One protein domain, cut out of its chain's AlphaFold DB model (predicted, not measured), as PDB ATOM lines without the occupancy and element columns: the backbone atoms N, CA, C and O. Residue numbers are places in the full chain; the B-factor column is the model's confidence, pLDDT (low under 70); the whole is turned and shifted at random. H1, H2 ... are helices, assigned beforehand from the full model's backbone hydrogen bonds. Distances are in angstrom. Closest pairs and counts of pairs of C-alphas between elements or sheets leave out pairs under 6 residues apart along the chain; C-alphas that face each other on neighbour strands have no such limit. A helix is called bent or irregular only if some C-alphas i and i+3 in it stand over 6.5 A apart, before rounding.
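This is residues 30 to 93 of the 93 residues of the protein "CCP_MauG domain-containing protein" of Sphingobacteriales bacterium (UniProt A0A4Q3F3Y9). This domain has little regular structure: helix H1 runs along one side, short H2 sits near the middle, and the long loop of residues 54 to 86 runs round the opposite side and returns the chain to short H3 near H1. The printed part has 64 residues with three named helices, H1, H2, H3 in order, and no named strand; its class is all helix, with 17 residues in named elements. It is compact, radius of gyration of the C-alphas 11.9 A, spanning 31 by 24 by 18 A.

Start at H1, residues 30 to 38, where 4 of 5 O i to N i+4 pairs are within hydrogen-bond range. H2, residues 50 to 53, touches H1; the closest C-alphas, of Phe 37 and Cys 50, are 5.2 A apart. H3, residues 87 to 90, only just touches H1, with 3 pairs of C-alphas within 8 A, the closest Gly 33 and Val 89 at 7.2 A. H2 and H3 are apart, and both are too short for an O i to N i+4 pair.

Find C-alpha 30 at (153.242, 120.134, 135.185); H1 runs 12.8 A to C-alpha 38. H2 spans 6.1 A and is neither bent nor irregular, but only just. H3 spans 5.4 A, ending at C-alpha 90, (144.404, 118.868, 136.394).

The printed part has no cut; both links are long. The farthest C-alphas, Tyr 71 and Met 93, are 32.1 A apart. Look for pLDDT under 70 in residues 86 to 93.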
ATOM      1  N   ALA A  30     154.365 119.202 135.129       83.19
ATOM      2  CA  ALA A  30     153.242 120.134 135.185       83.19
ATOM      3  C   ALA A  30     153.609 121.525 134.637       83.19
ATOM      4  O   ALA A  30     152.868 122.085 133.835       83.19
ATOM      5  N   ASP A  31     154.783 122.057 134.984       85.75
ATOM      6  CA  ASP A  31     155.204 123.384 134.522       85.75
ATOM      7  C   ASP A  31     155.459 123.386 133.001       85.75
ATOM      8  O   ASP A  31     155.139 124.357 132.316       85.75
ATOM      9  N   LEU A  32     155.972 122.277 132.452       87.81
ATOM     10  CA  LEU A  32     156.096 122.093 131.002       87.81
ATOM     11  C   LEU A  32     154.716 121.985 130.353       87.81
ATOM     12  O   LEU A  32     154.453 122.676 129.375       87.81
ATOM     13  N   GLY A  33     153.830 121.166 130.922       89.00
ATOM     14  CA  GLY A  33     152.458 121.008 130.450       89.00
ATOM     15  C   GLY A  33     151.720 122.342 130.375       89.00
ATOM     16  O   GLY A  33     151.097 122.627 129.357       89.00
ATOM     17  N   ARG A  34     151.871 123.205 131.389       88.50
ATOM     18  CA  ARG A  34     151.290 124.556 131.397       88.50
ATOM     19  C   ARG A  34     151.765 125.396 130.215       88.50
ATOM     20  O   ARG A  34     150.952 126.054 129.578       88.50
ATOM     21  N   LYS A  35     153.068 125.374 129.919       91.38
ATOM     22  CA  LYS A  35     153.621 126.110 128.773       91.38
ATOM     23  C   LYS A  35     153.089 125.556 127.455       91.38
ATOM     24  O   LYS A  35     152.590 126.317 126.637       91.38
ATOM     25  N   LEU A  36     153.131 124.234 127.283       93.81
ATOM     26  CA  LEU A  36     152.670 123.571 126.061       93.81
ATOM     27  C   LEU A  36     151.163 123.745 125.823       93.81
ATOM     28  O   LEU A  36     150.740 123.846 124.678       93.81
ATOM     29  N   PHE A  37     150.351 123.830 126.878       95.25
ATOM     30  CA  PHE A  37     148.903 124.033 126.767       95.25
ATOM     31  C   PHE A  37     148.539 125.358 126.075       95.25
ATOM     32  O   PHE A  37     147.549 125.436 125.343       95.25
ATOM     33  N   SER A  38     149.365 126.384 126.270       95.56
ATOM     34  CA  SER A  38     149.203 127.698 125.644       95.56
ATOM     35  C   SER A  38     150.051 127.880 124.381       95.56
ATOM     36  O   SER A  38     149.917 128.907 123.719       95.56
ATOM     37  N   GLU A  39     150.888 126.903 124.022       97.25
ATOM     38  CA  GLU A  39     151.816 126.995 122.894       97.25
ATOM     39  C   GLU A  39     151.099 126.793 121.557       97.25
ATOM     40  O   GLU A  39     150.446 125.772 121.326       97.25
ATOM     41  N   LYS A  40     151.235 127.766 120.652       97.81
ATOM     42  CA  LYS A  40     150.585 127.738 119.339       97.81
ATOM     43  C   LYS A  40     151.417 127.039 118.280       97.81
ATOM     44  O   LYS A  40     150.832 126.467 117.365       97.81
ATOM     45  N   MET A  41     152.746 127.022 118.414       97.81
ATOM     46  CA  MET A  41     153.654 126.347 117.476       97.81
ATOM     47  C   MET A  41     153.400 124.836 117.361       97.81
ATOM     48  O   MET A  41     153.885 124.200 116.432       97.81
ATOM     49  N   LEU A  42     152.628 124.252 118.284       96.81
ATOM     50  CA  LEU A  42     152.168 122.865 118.194       96.81
ATOM     51  C   LEU A  42     151.068 122.654 117.140       96.81
ATOM     52  O   LEU A  42     150.822 121.520 116.731       96.81
ATOM     53  N   SER A  43     150.392 123.717 116.697       97.50
ATOM     54  CA  SER A  43     149.439 123.657 115.589       97.50
ATOM     55  C   SER A  43     150.137 123.813 114.239       97.50
ATOM     56  O   SER A  43     151.153 124.491 114.115       97.50
ATOM     57  N   ARG A  44     149.565 123.201 113.195       97.69
ATOM     58  CA  ARG A  44     150.166 123.141 111.850       97.69
ATOM     59  C   ARG A  44     150.456 124.512 111.229       97.69
ATOM     60  O   ARG A  44     151.377 124.626 110.432       97.69
ATOM     61  N   ASP A  45     149.639 125.513 111.538       97.62
ATOM     62  CA  ASP A  45     149.762 126.887 111.037       97.62
ATOM     63  C   ASP A  45     150.136 127.889 112.143       97.62
ATOM     64  O   ASP A  45     150.045 129.097 111.935       97.62
ATOM     65  N   SER A  46     150.546 127.397 113.318       97.75
ATOM     66  CA  SER A  46     150.897 128.206 114.489       97.75
ATOM     67  C   SER A  46     149.800 129.179 114.957       97.75
ATOM     68  O   SER A  46     150.092 130.165 115.635       97.75
ATOM     69  N   SER A  47     148.532 128.933 114.605       97.75
ATOM     70  CA  SER A  47     147.421 129.850 114.899       97.75
ATOM     71  C   SER A  47     146.679 129.528 116.200       97.75
ATOM     72  O   SER A  47     146.194 130.445 116.871       97.75
ATOM     73  N   VAL A  48     146.627 128.251 116.592       97.88
ATOM     74  CA  VAL A  48     145.831 127.760 117.728       97.88
ATOM     75  C   VAL A  48     146.668 126.940 118.709       97.88
ATOM     76  O   VAL A  48     147.659 126.317 118.350       97.88
ATOM     77  N   SER A  49     146.240 126.921 119.964       97.94
ATOM     78  CA  SER A  49     146.770 126.093 121.053       97.94
ATOM     79  C   SER A  49     145.624 125.369 121.765       97.94
ATOM     80  O   SER A  49     144.452 125.633 121.479       97.94
ATOM     81  N   CYS A  50     145.922 124.495 122.731       96.81
ATOM     82  CA  CYS A  50     144.885 123.853 123.547       96.81
ATOM     83  C   CYS A  50     143.997 124.906 124.237       96.81
ATOM     84  O   CYS A  50     142.770 124.813 124.191       96.81
ATOM     85  N   ALA A  51     144.618 125.965 124.772       96.88
ATOM     86  CA  ALA A  51     143.945 127.093 125.421       96.88
ATOM     87  C   ALA A  51     143.054 127.933 124.486       96.88
ATOM     88  O   ALA A  51     142.251 128.728 124.963       96.88
ATOM     89  N   SER A  52     143.170 127.774 123.161       97.38
ATOM     90  CA  SER A  52     142.319 128.508 122.211       97.38
ATOM     91  C   SER A  52     140.859 128.045 122.262       97.38
ATOM     92  O   SER A  52     139.960 128.857 122.059       97.38
ATOM     93  N   CYS A  53     140.629 126.760 122.562       97.56
ATOM     94  CA  CYS A  53     139.287 126.182 122.700       97.56
ATOM     95  C   CYS A  53     138.986 125.756 124.151       97.56
ATOM     96  O   CYS A  53     137.849 125.855 124.588       97.56
ATOM     97  N   HIS A  54     139.987 125.321 124.924       96.56
ATOM     98  CA  HIS A  54     139.826 124.937 126.329       96.56
ATOM     99  C   HIS A  54     140.213 126.087 127.267       96.56
ATOM    100  O   HIS A  54     141.306 126.100 127.840       96.56
ATOM    101  N   LYS A  55     139.323 127.074 127.400       95.88
ATOM    102  CA  LYS A  55     139.605 128.369 128.039       95.88
ATOM    103  C   LYS A  55     139.534 128.287 129.572       95.88
ATOM    104  O   LYS A  55     138.458 127.980 130.092       95.88
ATOM    105  N   PRO A  56     140.625 128.546 130.320       93.25
ATOM    106  CA  PRO A  56     140.639 128.422 131.781       93.25
ATOM    107  C   PRO A  56     139.517 129.196 132.491       93.25
ATOM    108  O   PRO A  56     138.908 128.680 133.426       93.25
ATOM    109  N   GLU A  57     139.194 130.395 132.007       95.25
ATOM    110  CA  GLU A  57     138.148 131.277 132.535       95.25
ATOM    111  C   GLU A  57     136.720 130.724 132.367       95.25
ATOM    112  O   GLU A  57     135.810 131.138 133.082       95.25
ATOM    113  N   PHE A  58     136.528 129.744 131.480       96.31
ATOM    114  CA  PHE A  58     135.253 129.059 131.246       96.31
ATOM    115  C   PHE A  58     135.349 127.583 131.623       96.31
ATOM    116  O   PHE A  58     134.908 126.701 130.887       96.31
ATOM    117  N   ALA A  59     135.980 127.310 132.768       94.56
ATOM    118  CA  ALA A  59     136.184 125.957 133.275       94.56
ATOM    119  C   ALA A  59     136.855 125.038 132.237       94.56
ATOM    120  O   ALA A  59     136.536 123.856 132.144       94.56
ATOM    121  N   PHE A  60     137.781 125.576 131.440       95.44
ATOM    122  CA  PHE A  60     138.484 124.881 130.358       95.44
ATOM    123  C   PHE A  60     137.589 124.311 129.243       95.44
ATOM    124  O   PHE A  60     137.992 123.378 128.543       95.44
ATOM    125  N   ALA A  61     136.390 124.860 129.064       96.56
ATOM    126  CA  ALA A  61     135.538 124.641 127.899       96.56
ATOM    127  C   ALA A  61     135.588 125.858 126.958       96.56
ATOM    128  O   ALA A  61     136.203 126.879 127.279       96.56
ATOM    129  N   ASP A  62     134.937 125.755 125.800       97.75
ATOM    130  CA  ASP A  62     134.695 126.914 124.937       97.75
ATOM    131  C   ASP A  62     133.310 127.521 125.215       97.75
ATOM    132  O   ASP A  62     132.430 126.883 125.791       97.75
ATOM    133  N   THR A  63     133.095 128.758 124.774       96.94
ATOM    134  CA  THR A  63     131.834 129.498 124.938       96.94
ATOM    135  C   THR A  63     130.937 129.446 123.708       96.94
ATOM    136  O   THR A  63     129.796 129.904 123.747       96.94
ATOM    137  N   VAL A  64     131.434 128.898 122.600       97.12
ATOM    138  CA  VAL A  64     130.682 128.735 121.353       97.12
ATOM    139  C   VAL A  64     130.262 127.283 121.153       97.12
ATOM    140  O   VAL A  64     130.932 126.353 121.599       97.12
ATOM    141  N   ALA A  65     129.165 127.071 120.419       96.69
ATOM    142  CA  ALA A  65     128.669 125.727 120.119       96.69
ATOM    143  C   ALA A  65     129.712 124.869 119.381       96.69
ATOM    144  O   ALA A  65     129.847 123.687 119.684       96.69
ATOM    145  N   PHE A  66     130.475 125.476 118.467       98.00
ATOM    146  CA  PHE A  66     131.528 124.821 117.696       98.00
ATOM    147  C   PHE A  66     132.740 125.744 117.566       98.00
ATOM    148  O   PHE A  66     132.642 126.814 116.960       98.00
ATOM    149  N   SER A  67     133.875 125.319 118.114       98.00
ATOM    150  CA  SER A  67     135.118 126.090 118.095       98.00
ATOM    151  C   SER A  67     135.686 126.244 116.685       98.00
ATOM    152  O   SER A  67     135.391 125.457 115.780       98.00
ATOM    153  N   ILE A  68     136.533 127.255 116.505       97.94
ATOM    154  CA  ILE A  68     137.261 127.499 115.260       97.94
ATOM    155  C   ILE A  68     138.699 127.001 115.423       97.94
ATOM    156  O   ILE A  68     139.421 127.449 116.309       97.94
ATOM    157  N   GLY A  69     139.099 126.057 114.575       96.62
ATOM    158  CA  GLY A  69     140.455 125.526 114.501       96.62
ATOM    159  C   GLY A  69     141.291 126.175 113.395       96.62
ATOM    160  O   GLY A  69     140.961 127.237 112.864       96.62
ATOM    161  N   ILE A  70     142.370 125.485 113.020       97.81
ATOM    162  CA  ILE A  70     143.305 125.911 111.967       97.81
ATOM    163  C   ILE A  70     142.592 126.219 110.642       97.81
ATOM    164  O   ILE A  70     141.594 125.579 110.290       97.81
ATOM    165  N   TYR A  71     143.112 127.194 109.893       97.25
ATOM    166  CA  TYR A  71     142.500 127.709 108.655       97.25
ATOM    167  C   TYR A  71     141.036 128.164 108.792       97.25
ATOM    168  O   TYR A  71     140.279 128.112 107.823       97.25
ATOM    169  N   GLY A  72     140.603 128.553 109.994       95.50
ATOM    170  CA  GLY A  72     139.226 128.985 110.239       95.50
ATOM    171  C   GLY A  72     138.194 127.853 110.186       95.50
ATOM    172  O   GLY A  72     136.995 128.115 110.080       95.50
ATOM    173  N   LYS A  73     138.624 126.585 110.241       97.38
ATOM    174  CA  LYS A  73     137.709 125.442 110.140       97.38
ATOM    175  C   LYS A  73     136.913 125.261 111.425       97.38
ATOM    176  O   LYS A  73     137.481 125.119 112.502       97.38
ATOM    177  N   ARG A  74     135.589 125.197 111.299       97.81
ATOM    178  CA  ARG A  74     134.687 124.912 112.418       97.81
ATOM    179  C   ARG A  74     134.780 123.441 112.836       97.81
ATOM    180  O   ARG A  74     134.786 122.553 111.984       97.81
ATOM    181  N   ALA A  75     134.831 123.191 114.141       95.88
ATOM    182  CA  ALA A  75     134.786 121.850 114.707       95.88
ATOM    183  C   ALA A  75     133.429 121.169 114.444       95.88
ATOM    184  O   ALA A  75     132.395 121.825 114.345       95.88
ATOM    185  N   SER A  76     133.420 119.838 114.366       97.31
ATOM    186  CA  SER A  76     132.193 119.048 114.172       97.31
ATOM    187  C   SER A  76     131.412 118.794 115.464       97.31
ATOM    188  O   SER A  76     130.300 118.273 115.425       97.31
ATOM    189  N   ARG A  77     132.003 119.117 116.617       96.44
ATOM    190  CA  ARG A  77     131.437 118.903 117.950       96.44
ATOM    191  C   ARG A  77     131.748 120.097 118.840       96.44
ATOM    192  O   ARG A  77     132.675 120.857 118.563       96.44
ATOM    193  N   ASN A  78     130.968 120.226 119.906       97.56
ATOM    194  CA  ASN A  78     131.267 121.164 120.974       97.56
ATOM    195  C   ASN A  78     132.566 120.775 121.695       97.56
ATOM    196  O   ASN A  78     132.862 119.585 121.828       97.56
ATOM    197  N   THR A  79     133.323 121.780 122.138       97.31
ATOM    198  CA  THR A  79     134.559 121.593 122.903       97.31
ATOM    199  C   THR A  79     134.214 121.467 124.389       97.31
ATOM    200  O   THR A  79     133.848 122.472 125.005       97.31
ATOM    201  N   PRO A  80     134.322 120.265 124.983       95.50
ATOM    202  CA  PRO A  80     133.995 120.060 126.387       95.50
ATOM    203  C   PRO A  80     135.067 120.661 127.304       95.50
ATOM    204  O   PRO A  80     136.174 120.991 126.875       95.50
ATOM    205  N   SER A  81     134.761 120.731 128.597       95.00
ATOM    206  CA  SER A  81     135.769 121.000 129.622       95.00
ATOM    207  C   SER A  81     136.832 119.893 129.664       95.00
ATOM    208  O   SER A  81     136.501 118.713 129.538       95.00
ATOM    209  N   VAL A  82     138.099 120.261 129.893       92.88
ATOM    210  CA  VAL A  82     139.173 119.298 130.233       92.88
ATOM    211  C   VAL A  82     139.391 119.133 131.739       92.88
ATOM    212  O   VAL A  82     140.274 118.377 132.154       92.88
ATOM    213  N   LEU A  83     138.586 119.787 132.580       89.69
ATOM    214  CA  LEU A  83     138.588 119.496 134.012       89.69
ATOM    215  C   LEU A  83     138.208 118.023 134.226       89.69
ATOM    216  O   LEU A  83     137.306 117.496 133.580       89.69
ATOM    217  N   ASN A  84     138.928 117.346 135.121       83.12
ATOM    218  CA  ASN A  84     138.779 115.917 135.443       83.12
ATOM    219  C   ASN A  84     139.172 114.920 134.330       83.12
ATOM    220  O   ASN A  84     139.012 113.709 134.504       83.12
ATOM    221  N   MET A  85     139.770 115.374 133.223       76.00
ATOM    222  CA  MET A  85     140.288 114.488 132.174       76.00
ATOM    223  C   MET A  85     141.692 113.954 132.527       76.00
ATOM    224  O   MET A  85     142.694 114.445 132.028       76.00
ATOM    225  N   LYS A  86     141.762 112.918 133.378       66.25
ATOM    226  CA  LYS A  86     142.984 112.265 133.916       66.25
ATOM    227  C   LYS A  86     143.971 113.195 134.676       66.25
ATOM    228  O   LYS A  86     144.224 114.324 134.272       66.25
ATOM    229  N   PRO A  87     144.649 112.717 135.744       52.56
ATOM    230  CA  PRO A  87     145.344 113.579 136.722       52.56
ATOM    231  C   PRO A  87     146.567 114.362 136.212       52.56
ATOM    232  O   PRO A  87     147.159 115.130 136.963       52.56
ATOM    233  N   VAL A  88     146.993 114.167 134.962       49.34
ATOM    234  CA  VAL A  88     148.241 114.754 134.447       49.34
ATOM    235  C   VAL A  88     148.076 116.229 134.065       49.34
ATOM    236  O   VAL A  88     149.046 116.979 134.136       49.34
ATOM    237  N   VAL A  89     146.864 116.665 133.710       51.19
ATOM    238  CA  VAL A  89     146.583 118.063 133.323       51.19
ATOM    239  C   VAL A  89     145.880 118.868 134.414       51.19
ATOM    240  O   VAL A  89     145.947 120.091 134.404       51.19
ATOM    241  N   VAL A  90     145.239 118.201 135.378       49.03
ATOM    242  CA  VAL A  90     144.404 118.868 136.394       49.03
ATOM    243  C   VAL A  90     145.201 119.335 137.613       49.03
ATOM    244  O   VAL A  90     144.737 120.190 138.353       49.03
ATOM    245  N   ASN A  91     146.442 118.866 137.784       48.56
ATOM    246  CA  ASN A  91     147.336 119.324 138.858       48.56
ATOM    247  C   ASN A  91     148.024 120.671 138.536       48.56
ATOM    248  O   ASN A  91     149.144 120.938 138.968       48.56
ATOM    249  N   LEU A  92     147.381 121.485 137.690       52.47
ATOM    250  CA  LEU A  92     147.777 122.848 137.331       52.47
ATOM    251  C   LEU A  92     147.091 123.910 138.211       52.47
ATOM    252  O   LEU A  92     147.262 125.105 137.945       52.47
ATOM    253  N   MET A  93     146.340 123.477 139.225       50.66
ATOM    254  CA  MET A  93     145.891 124.304 140.347       50.66
ATOM    255  C   MET A  93     146.981 124.356 141.412       50.66
ATOM    256  O   MET A  93     147.555 123.285 141.710       50.66
TER     257      MET A  93